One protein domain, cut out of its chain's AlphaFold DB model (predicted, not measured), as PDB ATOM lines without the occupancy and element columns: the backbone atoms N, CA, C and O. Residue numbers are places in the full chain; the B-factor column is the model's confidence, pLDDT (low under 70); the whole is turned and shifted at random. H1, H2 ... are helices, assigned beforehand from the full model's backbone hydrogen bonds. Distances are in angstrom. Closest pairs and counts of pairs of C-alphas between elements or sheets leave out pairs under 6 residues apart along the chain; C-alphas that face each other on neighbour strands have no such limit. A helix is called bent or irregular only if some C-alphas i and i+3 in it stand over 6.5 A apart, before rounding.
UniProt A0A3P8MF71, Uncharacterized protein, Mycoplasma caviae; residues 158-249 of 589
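What this domain is: This is residues 158 to 249 of the 589 residues of an uncharacterized protein of Mycoplasma caviae (UniProt A0A3P8MF71). Three long helices, H5, H1 and H3, run up and down in a bundle drawn out into a rod, with a short helix in the turn at each end: H2 between H1 and H3, H4 between H3 and H5. H5 and H3 pack side by side, while H1 crosses H5 more steeply. The printed part has 92 residues, with five named helices in the order H1 to H5 and no named strand; the class is all helix. It is only just compact, close to loose, with a radius of gyration of the C-alphas of 14.4 A, and spans 46 by 21 by 17 A.

Where its parts are: H5, the longest helix, is residues 223 to 247, 34.8 A long, and its C-alpha 247 is at (211.090, 228.995, 173.180). It is neither bent nor irregular, but only just: C-alphas 239 and 242 are 6.2 A apart. H1, residues 158 to 180, measures 33.5 A from C-alpha 158 at (219.936, 196.218, 161.044); it has a kink of 30 degrees near residue 165 and is irregular, with C-alphas 177 and 180 7.3 A apart. H3, residues 192 to 210, measures 27.2 A. H2, residues 184 to 187, and H4, residues 213 to 216, are 5.1 A each.

How they stand to each other: H5 touches H3 at a shallow tilt of 28 degrees, opposite ways; their closest C-alphas, of Leu 232 and Ala 202, are 4.9 A apart. With residues 229 to 240 alone, H5 touches residues 165 to 175 of H1 at a steep tilt of 41 degrees, the same way, closest at the C-alphas of Asp 236 and Ala 172, 5.8 A. H1 touches H3 at a shallow tilt of 30 degrees, opposite ways, closest at the C-alphas of Glu 169 and Ile 203, 6.5 A. H2 is close to H5 but not clearly touching, closest at the C-alphas of Ile 185 and Ser 247, 6.5 A. H4 is close to H1 but not clearly touching, closest at the C-alphas of Val 215 and Ser 158, 7.0 A. H2 and H4 are apart. In H3 every O i to N i+4 pair is within hydrogen-bond range, against 19 of 21 in H5 and 13 of 19 in H1; H2 and H4 are too short for such a pair.

The domain as a whole: The two C-alphas farthest apart, of Asn 217 and Asn 249, are 47.1 A apart. The printed part has no cut and no long link. Its mean pLDDT is 85.5, and residues 213 to 214, 217 to 218, 220 and 248 to 249 are under 70.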
ATOM      1  N   SER A 158     219.350 194.901 161.305       72.56
ATOM      2  CA  SER A 158     219.936 196.218 161.044       72.56
ATOM      3  C   SER A 158     219.083 197.077 160.115       72.56
ATOM      4  O   SER A 158     218.972 198.274 160.356       72.56
ATOM      5  N   ASP A 159     218.455 196.500 159.090       77.25
ATOM      6  CA  ASP A 159     217.755 197.250 158.040       77.25
ATOM      7  C   ASP A 159     216.503 197.942 158.601       77.25
ATOM      8  O   ASP A 159     216.210 199.094 158.274       77.25
ATOM      9  N   LEU A 160     215.785 197.271 159.510       73.62
ATOM     10  CA  LEU A 160     214.605 197.835 160.166       73.62
ATOM     11  C   LEU A 160     214.972 198.962 161.148       73.62
ATOM     12  O   LEU A 160     214.276 199.976 161.207       73.62
ATOM     13  N   PHE A 161     216.070 198.803 161.893       78.19
ATOM     14  CA  PHE A 161     216.578 199.839 162.797       78.19
ATOM     15  C   PHE A 161     217.111 201.051 162.023       78.19
ATOM     16  O   PHE A 161     216.746 202.185 162.335       78.19
ATOM     17  N   ILE A 162     217.924 200.812 160.986       85.00
ATOM     18  CA  ILE A 162     218.480 201.854 160.116       85.00
ATOM     19  C   ILE A 162     217.354 202.666 159.494       85.00
ATOM     20  O   ILE A 162     217.378 203.883 159.600       85.00
ATOM     21  N   LYS A 163     216.312 202.016 158.964       82.81
ATOM     22  CA  LYS A 163     215.167 202.721 158.376       82.81
ATOM     23  C   LYS A 163     214.550 203.760 159.322       82.81
ATOM     24  O   LYS A 163     214.214 204.853 158.885       82.81
ATOM     25  N   ILE A 164     214.396 203.433 160.605       79.56
ATOM     26  CA  ILE A 164     213.785 204.338 161.590       79.56
ATOM     27  C   ILE A 164     214.734 205.473 161.967       79.56
ATOM     28  O   ILE A 164     214.313 206.626 162.076       79.56
ATOM     29  N   VAL A 165     216.012 205.165 162.179       87.06
ATOM     30  CA  VAL A 165     216.984 206.180 162.588       87.06
ATOM     31  C   VAL A 165     217.371 207.091 161.418       87.06
ATOM     32  O   VAL A 165     217.525 208.286 161.645       87.06
ATOM     33  N   ASP A 166     217.417 206.597 160.178       90.31
ATOM     34  CA  ASP A 166     217.653 207.393 158.963       90.31
ATOM     35  C   ASP A 166     216.584 208.490 158.782       90.31
ATOM     36  O   ASP A 166     216.889 209.606 158.354       90.31
ATOM     37  N   GLU A 167     215.325 208.228 159.154       87.25
ATOM     38  CA  GLU A 167     214.289 209.268 159.155       87.25
ATOM     39  C   GLU A 167     214.603 210.388 160.153       87.25
ATOM     40  O   GLU A 167     214.397 211.570 159.858       87.25
ATOM     41  N   VAL A 168     215.111 210.034 161.336       89.50
ATOM     42  CA  VAL A 168     215.529 211.005 162.354       89.50
ATOM     43  C   VAL A 168     216.790 211.735 161.919       89.50
ATOM     44  O   VAL A 168     216.880 212.946 162.080       89.50
ATOM     45  N   GLU A 169     217.740 211.033 161.314       94.19
ATOM     46  CA  GLU A 169     218.970 211.599 160.780       94.19
ATOM     47  C   GLU A 169     218.694 212.635 159.694       94.19
ATOM     48  O   GLU A 169     219.246 213.734 159.746       94.19
ATOM     49  N   LYS A 170     217.791 212.341 158.752       92.25
ATOM     50  CA  LYS A 170     217.364 213.305 157.734       92.25
ATOM     51  C   LYS A 170     216.841 214.589 158.385       92.25
ATOM     52  O   LYS A 170     217.281 215.688 158.048       92.25
ATOM     53  N   LYS A 171     215.959 214.448 159.374       90.81
ATOM     54  CA  LYS A 171     215.378 215.568 160.129       90.81
ATOM     55  C   LYS A 171     216.421 216.313 160.979       90.81
ATOM     56  O   LYS A 171     216.338 217.534 161.138       90.81
ATOM     57  N   ALA A 172     217.407 215.604 161.520       93.44
ATOM     58  CA  ALA A 172     218.520 216.169 162.272       93.44
ATOM     59  C   ALA A 172     219.456 216.971 161.359       93.44
ATOM     60  O   ALA A 172     219.882 218.060 161.736       93.44
ATOM     61  N   LYS A 173     219.724 216.486 160.140       94.69
ATOM     62  CA  LYS A 173     220.488 217.201 159.104       94.69
ATOM     63  C   LYS A 173     219.773 218.480 158.662       94.69
ATOM     64  O   LYS A 173     220.411 219.526 158.568       94.69
ATOM     65  N   GLU A 174     218.451 218.438 158.476       92.31
ATOM     66  CA  GLU A 174     217.652 219.648 158.228       92.31
ATOM     67  C   GLU A 174     217.808 220.665 159.365       92.31
ATOM     68  O   GLU A 174     218.091 221.835 159.111       92.31
ATOM     69  N   LEU A 175     217.689 220.228 160.623       92.44
ATOM     70  CA  LEU A 175     217.859 221.110 161.776       92.44
ATOM     71  C   LEU A 175     219.288 221.670 161.863       92.44
ATOM     72  O   LEU A 175     219.452 222.869 162.080       92.44
ATOM     73  N   GLU A 176     220.314 220.839 161.654       94.75
ATOM     74  CA  GLU A 176     221.730 221.239 161.654       94.75
ATOM     75  C   GLU A 176     222.024 222.298 160.591       94.75
ATOM     76  O   GLU A 176     222.701 223.281 160.898       94.75
ATOM     77  N   SER A 177     221.413 222.194 159.406       92.94
ATOM     78  CA  SER A 177     221.563 223.192 158.338       92.94
ATOM     79  C   SER A 177     221.131 224.604 158.766       92.94
ATOM     80  O   SER A 177     221.656 225.608 158.280       92.94
ATOM     81  N   LEU A 178     220.225 224.702 159.746       91.56
ATOM     82  CA  LEU A 178     219.730 225.968 160.290       91.56
ATOM     83  C   LEU A 178     220.628 226.554 161.375       91.56
ATOM     84  O   LEU A 178     220.357 227.663 161.843       91.56
ATOM     85  N   ARG A 179     221.705 225.867 161.769       92.12
ATOM     86  CA  ARG A 179     222.638 226.305 162.814       92.12
ATOM     87  C   ARG A 179     223.081 227.755 162.636       92.12
ATOM     88  O   ARG A 179     223.163 228.485 163.620       92.12
ATOM     89  N   ASN A 180     223.351 228.181 161.407       90.62
ATOM     90  CA  ASN A 180     223.825 229.535 161.105       90.62
ATOM     91  C   ASN A 180     222.735 230.433 160.500       90.62
ATOM     92  O   ASN A 180     223.037 231.520 160.020       90.62
ATOM     93  N   SER A 181     221.476 229.992 160.514       89.44
ATOM     94  CA  SER A 181     220.359 230.809 160.040       89.44
ATOM     95  C   SER A 181     220.105 232.002 160.968       89.44
ATOM     96  O   SER A 181     220.327 231.931 162.180       89.44
ATOM     97  N   ASN A 182     219.551 233.080 160.408       85.12
ATOM     98  CA  ASN A 182     219.058 234.234 161.168       85.12
ATOM     99  C   ASN A 182     217.686 233.985 161.827       85.12
ATOM    100  O   ASN A 182     216.981 234.929 162.166       85.12
ATOM    101  N   ASN A 183     217.282 232.726 162.023       88.81
ATOM    102  CA  ASN A 183     215.998 232.401 162.634       88.81
ATOM    103  C   ASN A 183     215.990 232.752 164.137       88.81
ATOM    104  O   ASN A 183     216.827 232.277 164.911       88.81
ATOM    105  N   THR A 184     215.005 233.547 164.562       84.81
ATOM    106  CA  THR A 184     214.868 234.058 165.935       84.81
ATOM    107  C   THR A 184     214.746 232.945 166.983       84.81
ATOM    108  O   THR A 184     215.321 233.056 168.068       84.81
ATOM    109  N   ILE A 185     214.053 231.839 166.675       87.19
ATOM    110  CA  ILE A 185     213.940 230.684 167.583       87.19
ATOM    111  C   ILE A 185     215.301 230.010 167.739       87.19
ATOM    112  O   ILE A 185     215.761 229.834 168.867       87.19
ATOM    113  N   ILE A 186     215.976 229.705 166.627       90.00
ATOM    114  CA  ILE A 186     217.301 229.070 166.634       90.00
ATOM    115  C   ILE A 186     218.332 229.921 167.385       90.00
ATOM    116  O   ILE A 186     219.144 229.393 168.146       90.00
ATOM    117  N   ASN A 187     218.287 231.241 167.214       88.44
ATOM    118  CA  ASN A 187     219.182 232.168 167.904       88.44
ATOM    119  C   ASN A 187     218.889 232.292 169.403       88.44
ATOM    120  O   ASN A 187     219.805 232.572 170.171       88.44
ATOM    121  N   SER A 188     217.656 232.023 169.837       84.94
ATOM    122  CA  SER A 188     217.282 232.056 171.256       84.94
ATOM    123  C   SER A 188     217.701 230.813 172.059       84.94
ATOM    124  O   SER A 188     217.527 230.781 173.276       84.94
ATOM    125  N   ILE A 189     218.276 229.793 171.410       88.25
ATOM    126  CA  ILE A 189     218.695 228.549 172.066       88.25
ATOM    127  C   ILE A 189     219.904 228.789 172.983       88.25
ATOM    128  O   ILE A 189     220.991 229.164 172.538       88.25
ATOM    129  N   SER A 190     219.756 228.477 174.271       87.12
ATOM    130  CA  SER A 190     220.868 228.533 175.223       87.12
ATOM    131  C   SER A 190     221.960 227.516 174.876       87.12
ATOM    132  O   SER A 190     221.690 226.353 174.561       87.12
ATOM    133  N   ASN A 191     223.223 227.952 174.939       91.19
ATOM    134  CA  ASN A 191     224.383 227.150 174.537       91.19
ATOM    135  C   ASN A 191     224.270 226.591 173.103       91.19
ATOM    136  O   ASN A 191     224.757 225.488 172.834       91.19
ATOM    137  N   LYS A 192     223.642 227.349 172.184       91.62
ATOM    138  CA  LYS A 192     223.410 227.000 170.768       91.62
ATOM    139  C   LYS A 192     224.593 226.268 170.135       91.62
ATOM    140  O   LYS A 192     224.431 225.155 169.648       91.62
ATOM    141  N   VAL A 193     225.790 226.857 170.194       93.56
ATOM    142  CA  VAL A 193     227.009 226.296 169.581       93.56
ATOM    143  C   VAL A 193     227.298 224.882 170.085       93.56
ATOM    144  O   VAL A 193     227.498 223.978 169.279       93.56
ATOM    145  N   SER A 194     227.278 224.672 171.404       95.19
ATOM    146  CA  SER A 194     227.540 223.363 172.012       95.19
ATOM    147  C   SER A 194     226.471 222.337 171.630       95.19
ATOM    148  O   SER A 194     226.798 221.231 171.203       95.19
ATOM    149  N   ARG A 195     225.187 222.714 171.682       93.94
ATOM    150  CA  ARG A 195     224.082 221.809 171.331       93.94
ATOM    151  C   ARG A 195     224.109 221.390 169.860       93.94
ATOM    152  O   ARG A 195     223.983 220.206 169.568       93.94
ATOM    153  N   PHE A 196     224.336 222.332 168.946       96.12
ATOM    154  CA  PHE A 196     224.482 222.026 167.521       96.12
ATOM    155  C   PHE A 196     225.765 221.242 167.218       96.12
ATOM    156  O   PHE A 196     225.751 220.375 166.352       96.12
ATOM    157  N   ASN A 197     226.860 221.474 167.952       96.81
ATOM    158  CA  ASN A 197     228.049 220.623 167.857       96.81
ATOM    159  C   ASN A 197     227.753 219.184 168.297       96.81
ATOM    160  O   ASN A 197     228.231 218.250 167.660       96.81
ATOM    161  N   ASN A 198     226.961 218.993 169.353       96.25
ATOM    162  CA  ASN A 198     226.542 217.662 169.788       96.25
ATOM    163  C   ASN A 198     225.639 216.989 168.749       96.25
ATOM    164  O   ASN A 198     225.831 215.808 168.481       96.25
ATOM    165  N   LEU A 199     224.712 217.733 168.128       97.19
ATOM    166  CA  LEU A 199     223.874 217.218 167.040       97.19
ATOM    167  C   LEU A 199     224.733 216.769 165.856       97.19
ATOM    168  O   LEU A 199     224.618 215.631 165.415       97.19
ATOM    169  N   LYS A 200     225.658 217.625 165.406       97.81
ATOM    170  CA  LYS A 200     226.593 217.309 164.322       97.81
ATOM    171  C   LYS A 200     227.428 216.063 164.630       97.81
ATOM    172  O   LYS A 200     227.496 215.160 163.805       97.81
ATOM    173  N   LYS A 201     228.002 215.970 165.835       97.50
ATOM    174  CA  LYS A 201     228.750 214.778 166.274       97.50
ATOM    175  C   LYS A 201     227.880 213.521 166.296       97.50
ATOM    176  O   LYS A 201     228.357 212.456 165.926       97.50
ATOM    177  N   ALA A 202     226.628 213.624 166.739       96.81
ATOM    178  CA  ALA A 202     225.714 212.486 166.771       96.81
ATOM    179  C   ALA A 202     225.367 211.996 165.355       96.81
ATOM    180  O   ALA A 202     225.393 210.791 165.122       96.81
ATOM    181  N   ILE A 203     225.138 212.919 164.412       97.50
ATOM    182  CA  ILE A 203     224.950 212.608 162.986       97.50
ATOM    183  C   ILE A 203     226.196 211.900 162.433       97.50
ATOM    184  O   ILE A 203     226.090 210.804 161.894       97.50
ATOM    185  N   GLU A 204     227.384 212.479 162.624       96.81
ATOM    186  CA  GLU A 204     228.647 211.913 162.124       96.81
ATOM    187  C   GLU A 204     228.953 210.527 162.712       96.81
ATOM    188  O   GLU A 204     229.459 209.651 162.012       96.81
ATOM    189  N   ASN A 205     228.664 210.312 163.999       95.44
ATOM    190  CA  ASN A 205     228.869 209.019 164.651       95.44
ATOM    191  C   ASN A 205     227.904 207.952 164.124       95.44
ATOM    192  O   ASN A 205     228.314 206.804 163.962       95.44
ATOM    193  N   TYR A 206     226.653 208.321 163.845       95.62
ATOM    194  CA  TYR A 206     225.680 207.418 163.239       95.62
ATOM    195  C   TYR A 206     226.045 207.076 161.787       95.62
ATOM    196  O   TYR A 206     226.080 205.904 161.419       95.62
ATOM    197  N   ASP A 207     226.427 208.071 160.981       93.88
ATOM    198  CA  ASP A 207     226.898 207.844 159.610       93.88
ATOM    199  C   ASP A 207     228.109 206.892 159.570       93.88
ATOM    200  O   ASP A 207     228.177 206.006 158.716       93.88
ATOM    201  N   LYS A 208     229.034 207.008 160.533       92.12
ATOM    202  CA  LYS A 208     230.180 206.091 160.673       92.12
ATOM    203  C   LYS A 208     229.786 204.681 161.112       92.12
ATOM    204  O   LYS A 208     230.380 203.722 160.631       92.12
ATOM    205  N   SER A 209     228.823 204.525 162.021       88.81
ATOM    206  CA  SER A 209     228.424 203.194 162.498       88.81
ATOM    207  C   SER A 209     227.643 202.405 161.443       88.81
ATOM    208  O   SER A 209     227.735 201.179 161.419       88.81
ATOM    209  N   LYS A 210     226.952 203.085 160.517       86.81
ATOM    210  CA  LYS A 210     226.289 202.456 159.360       86.81
ATOM    211  C   LYS A 210     227.253 201.791 158.374       86.81
ATOM    212  O   LYS A 210     226.877 200.826 157.714       86.81
ATOM    213  N   ILE A 211     228.475 202.306 158.254       85.12
ATOM    214  CA  ILE A 211     229.495 201.793 157.324       85.12
ATOM    215  C   ILE A 211     230.463 200.796 157.978       85.12
ATOM    216  O   ILE A 211     231.419 200.362 157.340       85.12
ATOM    217  N   ASP A 212     230.232 200.424 159.239       80.81
ATOM    218  CA  ASP A 212     231.014 199.393 159.919       80.81
ATOM    219  C   ASP A 212     230.883 198.051 159.160       80.81
ATOM    220  O   ASP A 212     229.759 197.633 158.848       80.81
ATOM    221  N   PRO A 213     231.989 197.336 158.869       69.25
ATOM    222  CA  PRO A 213     231.959 196.038 158.197       69.25
ATOM    223  C   PRO A 213     231.011 195.014 158.839       69.25
ATOM    224  O   PRO A 213     230.432 194.190 158.134       69.25
ATOM    225  N   GLY A 214     230.820 195.056 160.163       67.38
ATOM    226  CA  GLY A 214     229.871 194.186 160.863       67.38
ATOM    227  C   GLY A 214     228.404 194.463 160.509       67.38
ATOM    228  O   GLY A 214     227.588 193.541 160.536       67.38
ATOM    229  N   VAL A 215     228.089 195.703 160.132       71.19
ATOM    230  CA  VAL A 215     226.760 196.154 159.703       71.19
ATOM    231  C   VAL A 215     226.593 195.961 158.194       71.19
ATOM    232  O   VAL A 215     225.614 195.355 157.772       71.19
ATOM    233  N   GLN A 216     227.560 196.378 157.369       72.94
ATOM    234  CA  GLN A 216     227.451 196.257 155.907       72.94
ATOM    235  C   GLN A 216     227.537 194.813 155.395       72.94
ATOM    236  O   GLN A 216     226.780 194.440 154.502       72.94
ATOM    237  N   ASN A 217     228.442 193.996 155.947       68.81
ATOM    238  CA  ASN A 217     228.716 192.663 155.395       68.81
ATOM    239  C   ASN A 217     227.857 191.570 156.031       68.81
ATOM    240  O   ASN A 217     227.477 190.619 155.356       68.81
ATOM    241  N   ASN A 218     227.564 191.695 157.329       65.62
ATOM    242  CA  ASN A 218     226.835 190.672 158.080       65.62
ATOM    243  C   ASN A 218     225.403 191.085 158.428       65.62
ATOM    244  O   ASN A 218     224.715 190.290 159.064       65.62
ATOM    245  N   LYS A 219     224.996 192.320 158.089       71.38
ATOM    246  CA  LYS A 219     223.665 192.887 158.361       71.38
ATOM    247  C   LYS A 219     223.172 192.679 159.801       71.38
ATOM    248  O   LYS A 219     221.985 192.542 160.094       71.38
ATOM    249  N   LYS A 220     224.123 192.658 160.740       68.88
ATOM    250  CA  LYS A 220     223.847 192.474 162.163       68.88
ATOM    251  C   LYS A 220     223.567 193.811 162.817       68.88
ATOM    252  O   LYS A 220     224.290 194.785 162.611       68.88
ATOM    253  N   LEU A 221     222.575 193.820 163.701       71.88
ATOM    254  CA  LEU A 221     222.348 194.931 164.612       71.88
ATOM    255  C   LEU A 221     223.457 194.949 165.681       71.88
ATOM    256  O   LEU A 221     223.422 194.187 166.647       71.88
ATOM    257  N   THR A 222     224.477 195.786 165.490       76.12
ATOM    258  CA  THR A 222     225.599 195.920 166.431       76.12
ATOM    259  C   THR A 222     225.258 196.873 167.576       76.12
ATOM    260  O   THR A 222     224.477 197.812 167.418       76.12
ATOM    261  N   GLY A 223     225.886 196.676 168.741       73.44
ATOM    262  CA  GLY A 223     225.723 197.588 169.880       73.44
ATOM    263  C   GLY A 223     226.143 199.028 169.558       73.44
ATOM    264  O   GLY A 223     225.471 199.958 169.988       73.44
ATOM    265  N   SER A 224     227.188 199.210 168.740       78.88
ATOM    266  CA  SER A 224     227.673 200.525 168.301       78.88
ATOM    267  C   SER A 224     226.679 201.259 167.394       78.88
ATOM    268  O   SER A 224     226.477 202.462 167.560       78.88
ATOM    269  N   LEU A 225     226.024 200.551 166.464       85.12
ATOM    270  CA  LEU A 225     224.971 201.119 165.616       85.12
ATOM    271  C   LEU A 225     223.770 201.558 166.458       85.12
ATOM    272  O   LEU A 225     223.263 202.666 166.277       85.12
ATOM    273  N   VAL A 226     223.358 200.705 167.401       79.06
ATOM    274  CA  VAL A 226     222.252 200.992 168.319       79.06
ATOM    275  C   VAL A 226     222.575 202.214 169.175       79.06
ATOM    276  O   VAL A 226     221.812 203.175 169.164       79.06
ATOM    277  N   GLU A 227     223.726 202.243 169.845       81.12
ATOM    278  CA  GLU A 227     224.138 203.369 170.689       81.12
ATOM    279  C   GLU A 227     224.193 204.693 169.913       81.12
ATOM    280  O   GLU A 227     223.632 205.701 170.355       81.12
ATOM    281  N   ALA A 228     224.814 204.694 168.727       89.19
ATOM    282  CA  ALA A 228     224.918 205.886 167.893       89.19
ATOM    283  C   ALA A 228     223.539 206.397 167.446       89.19
ATOM    284  O   ALA A 228     223.272 207.599 167.540       89.19
ATOM    285  N   GLY A 229     222.648 205.494 167.020       88.44
ATOM    286  CA  GLY A 229     221.296 205.854 166.603       88.44
ATOM    287  C   GLY A 229     220.455 206.413 167.751       88.44
ATOM    288  O   GLY A 229     219.826 207.460 167.611       88.44
ATOM    289  N   LEU A 230     220.516 205.789 168.929       84.00
ATOM    290  CA  LEU A 230     219.816 206.269 170.126       84.00
ATOM    291  C   LEU A 230     220.312 207.646 170.573       84.00
ATOM    292  O   LEU A 230     219.513 208.511 170.940       84.00
ATOM    293  N   ASN A 231     221.627 207.867 170.526       87.19
ATOM    294  CA  ASN A 231     222.208 209.162 170.851       87.19
ATOM    295  C   ASN A 231     221.740 210.250 169.872       87.19
ATOM    296  O   ASN A 231     221.360 211.336 170.311       87.19
ATOM    297  N   LEU A 232     221.697 209.953 168.569       92.88
ATOM    298  CA  LEU A 232     221.159 210.864 167.557       92.88
ATOM    299  C   LEU A 232     219.697 211.225 167.839       92.88
ATOM    300  O   LEU A 232     219.378 212.411 167.924       92.88
ATOM    301  N   MET A 233     218.838 210.230 168.077       88.56
ATOM    302  CA  MET A 233     217.424 210.452 168.404       88.56
ATOM    303  C   MET A 233     217.245 211.326 169.648       88.56
ATOM    304  O   MET A 233     216.411 212.231 169.666       88.56
ATOM    305  N   ASN A 234     218.052 211.099 170.683       85.50
ATOM    306  CA  ASN A 234     217.993 211.867 171.923       85.50
ATOM    307  C   ASN A 234     218.419 213.329 171.734       85.50
ATOM    308  O   ASN A 234     217.739 214.246 172.199       85.50
ATOM    309  N   VAL A 235     219.551 213.561 171.063       90.94
ATOM    310  CA  VAL A 235     220.060 214.919 170.828       90.94
ATOM    311  C   VAL A 235     219.113 215.698 169.918       90.94
ATOM    312  O   VAL A 235     218.823 216.863 170.204       90.94
ATOM    313  N   ASP A 236     218.586 215.046 168.879       90.62
ATOM    314  CA  ASP A 236     217.577 215.614 167.992       90.62
ATOM    315  C   ASP A 236     216.305 216.002 168.757       90.62
ATOM    316  O   ASP A 236     215.879 217.154 168.694       90.62
ATOM    317  N   ASN A 237     215.752 215.091 169.566       85.38
ATOM    318  CA  ASN A 237     214.542 215.344 170.352       85.38
ATOM    319  C   ASN A 237     214.715 216.522 171.323       85.38
ATOM    320  O   ASN A 237     213.864 217.410 171.389       85.38
ATOM    321  N   LYS A 238     215.843 216.580 172.044       86.12
ATOM    322  CA  LYS A 238     216.135 217.675 172.984       86.12
ATOM    323  C   LYS A 238     216.275 219.027 172.287       86.12
ATOM    324  O   LYS A 238     215.894 220.063 172.842       86.12
ATOM    325  N   LEU A 239     216.856 219.058 171.089       89.12
ATOM    326  CA  LEU A 239     217.019 220.307 170.353       89.12
ATOM    327  C   LEU A 239     215.719 220.732 169.668       89.12
ATOM    328  O   LEU A 239     215.340 221.894 169.772       89.12
ATOM    329  N   TRP A 240     215.029 219.799 169.017       87.00
ATOM    330  CA  TRP A 240     213.778 220.053 168.316       87.00
ATOM    331  C   TRP A 240     212.628 220.267 169.301       87.00
ATOM    332  O   TRP A 240     212.138 221.379 169.439       87.00
ATOM    333  N   LYS A 241     212.213 219.245 170.052       78.50
ATOM    334  CA  LYS A 241     210.999 219.336 170.873       78.50
ATOM    335  C   LYS A 241     211.210 220.200 172.110       78.50
ATOM    336  O   LYS A 241     210.534 221.211 172.266       78.50
ATOM    337  N   ASP A 242     212.162 219.861 172.976       78.62
ATOM    338  CA  ASP A 242     212.269 220.527 174.286       78.62
ATOM    339  C   ASP A 242     212.627 222.013 174.180       78.62
ATOM    340  O   ASP A 242     212.103 222.853 174.918       78.62
ATOM    341  N   THR A 243     213.531 222.349 173.261       80.88
ATOM    342  CA  THR A 243     214.042 223.716 173.141       80.88
ATOM    343  C   THR A 243     213.089 224.617 172.354       80.88
ATOM    344  O   THR A 243     212.887 225.768 172.739       80.88
ATOM    345  N   ILE A 244     212.459 224.121 171.286       78.06
ATOM    346  CA  ILE A 244     211.499 224.929 170.518       78.06
ATOM    347  C   ILE A 244     210.222 225.140 171.333       78.06
ATOM    348  O   ILE A 244     209.760 226.276 171.436       78.06
ATOM    349  N   LEU A 245     209.705 224.097 171.996       72.38
ATOM    350  CA  LEU A 245     208.518 224.217 172.852       72.38
ATOM    351  C   LEU A 245     208.720 225.196 174.004       72.38
ATOM    352  O   LEU A 245     207.836 226.000 174.293       72.38
ATOM    353  N   SER A 246     209.892 225.174 174.642       71.88
ATOM    354  CA  SER A 246     210.227 226.173 175.663       71.88
ATOM    355  C   SER A 246     210.435 227.568 175.073       71.88
ATOM    356  O   SER A 246     210.078 228.553 175.704       71.88
ATOM    357  N   SER A 247     210.924 227.691 173.839       74.50
ATOM    358  CA  SER A 247     211.090 228.995 173.180       74.50
ATOM    359  C   SER A 247     209.769 229.707 172.875       74.50
ATOM    360  O   SER A 247     209.795 230.924 172.666       74.50
ATOM    361  N   ILE A 248     208.660 228.962 172.843       69.12
ATOM    362  CA  ILE A 248     207.281 229.448 172.670       69.12
ATOM    363  C   ILE A 248     206.494 229.326 174.002       69.12
ATOM    364  O   ILE A 248     205.362 229.777 174.096       69.12
ATOM    365  N   ASN A 249     207.122 228.776 175.055       67.75
ATOM    366  CA  ASN A 249     206.587 228.571 176.409       67.75
ATOM    367  C   ASN A 249     205.216 227.871 176.472       67.75
ATOM    368  O   ASN A 249     204.390 228.192 177.316       67.75
TER     369      ASN A 249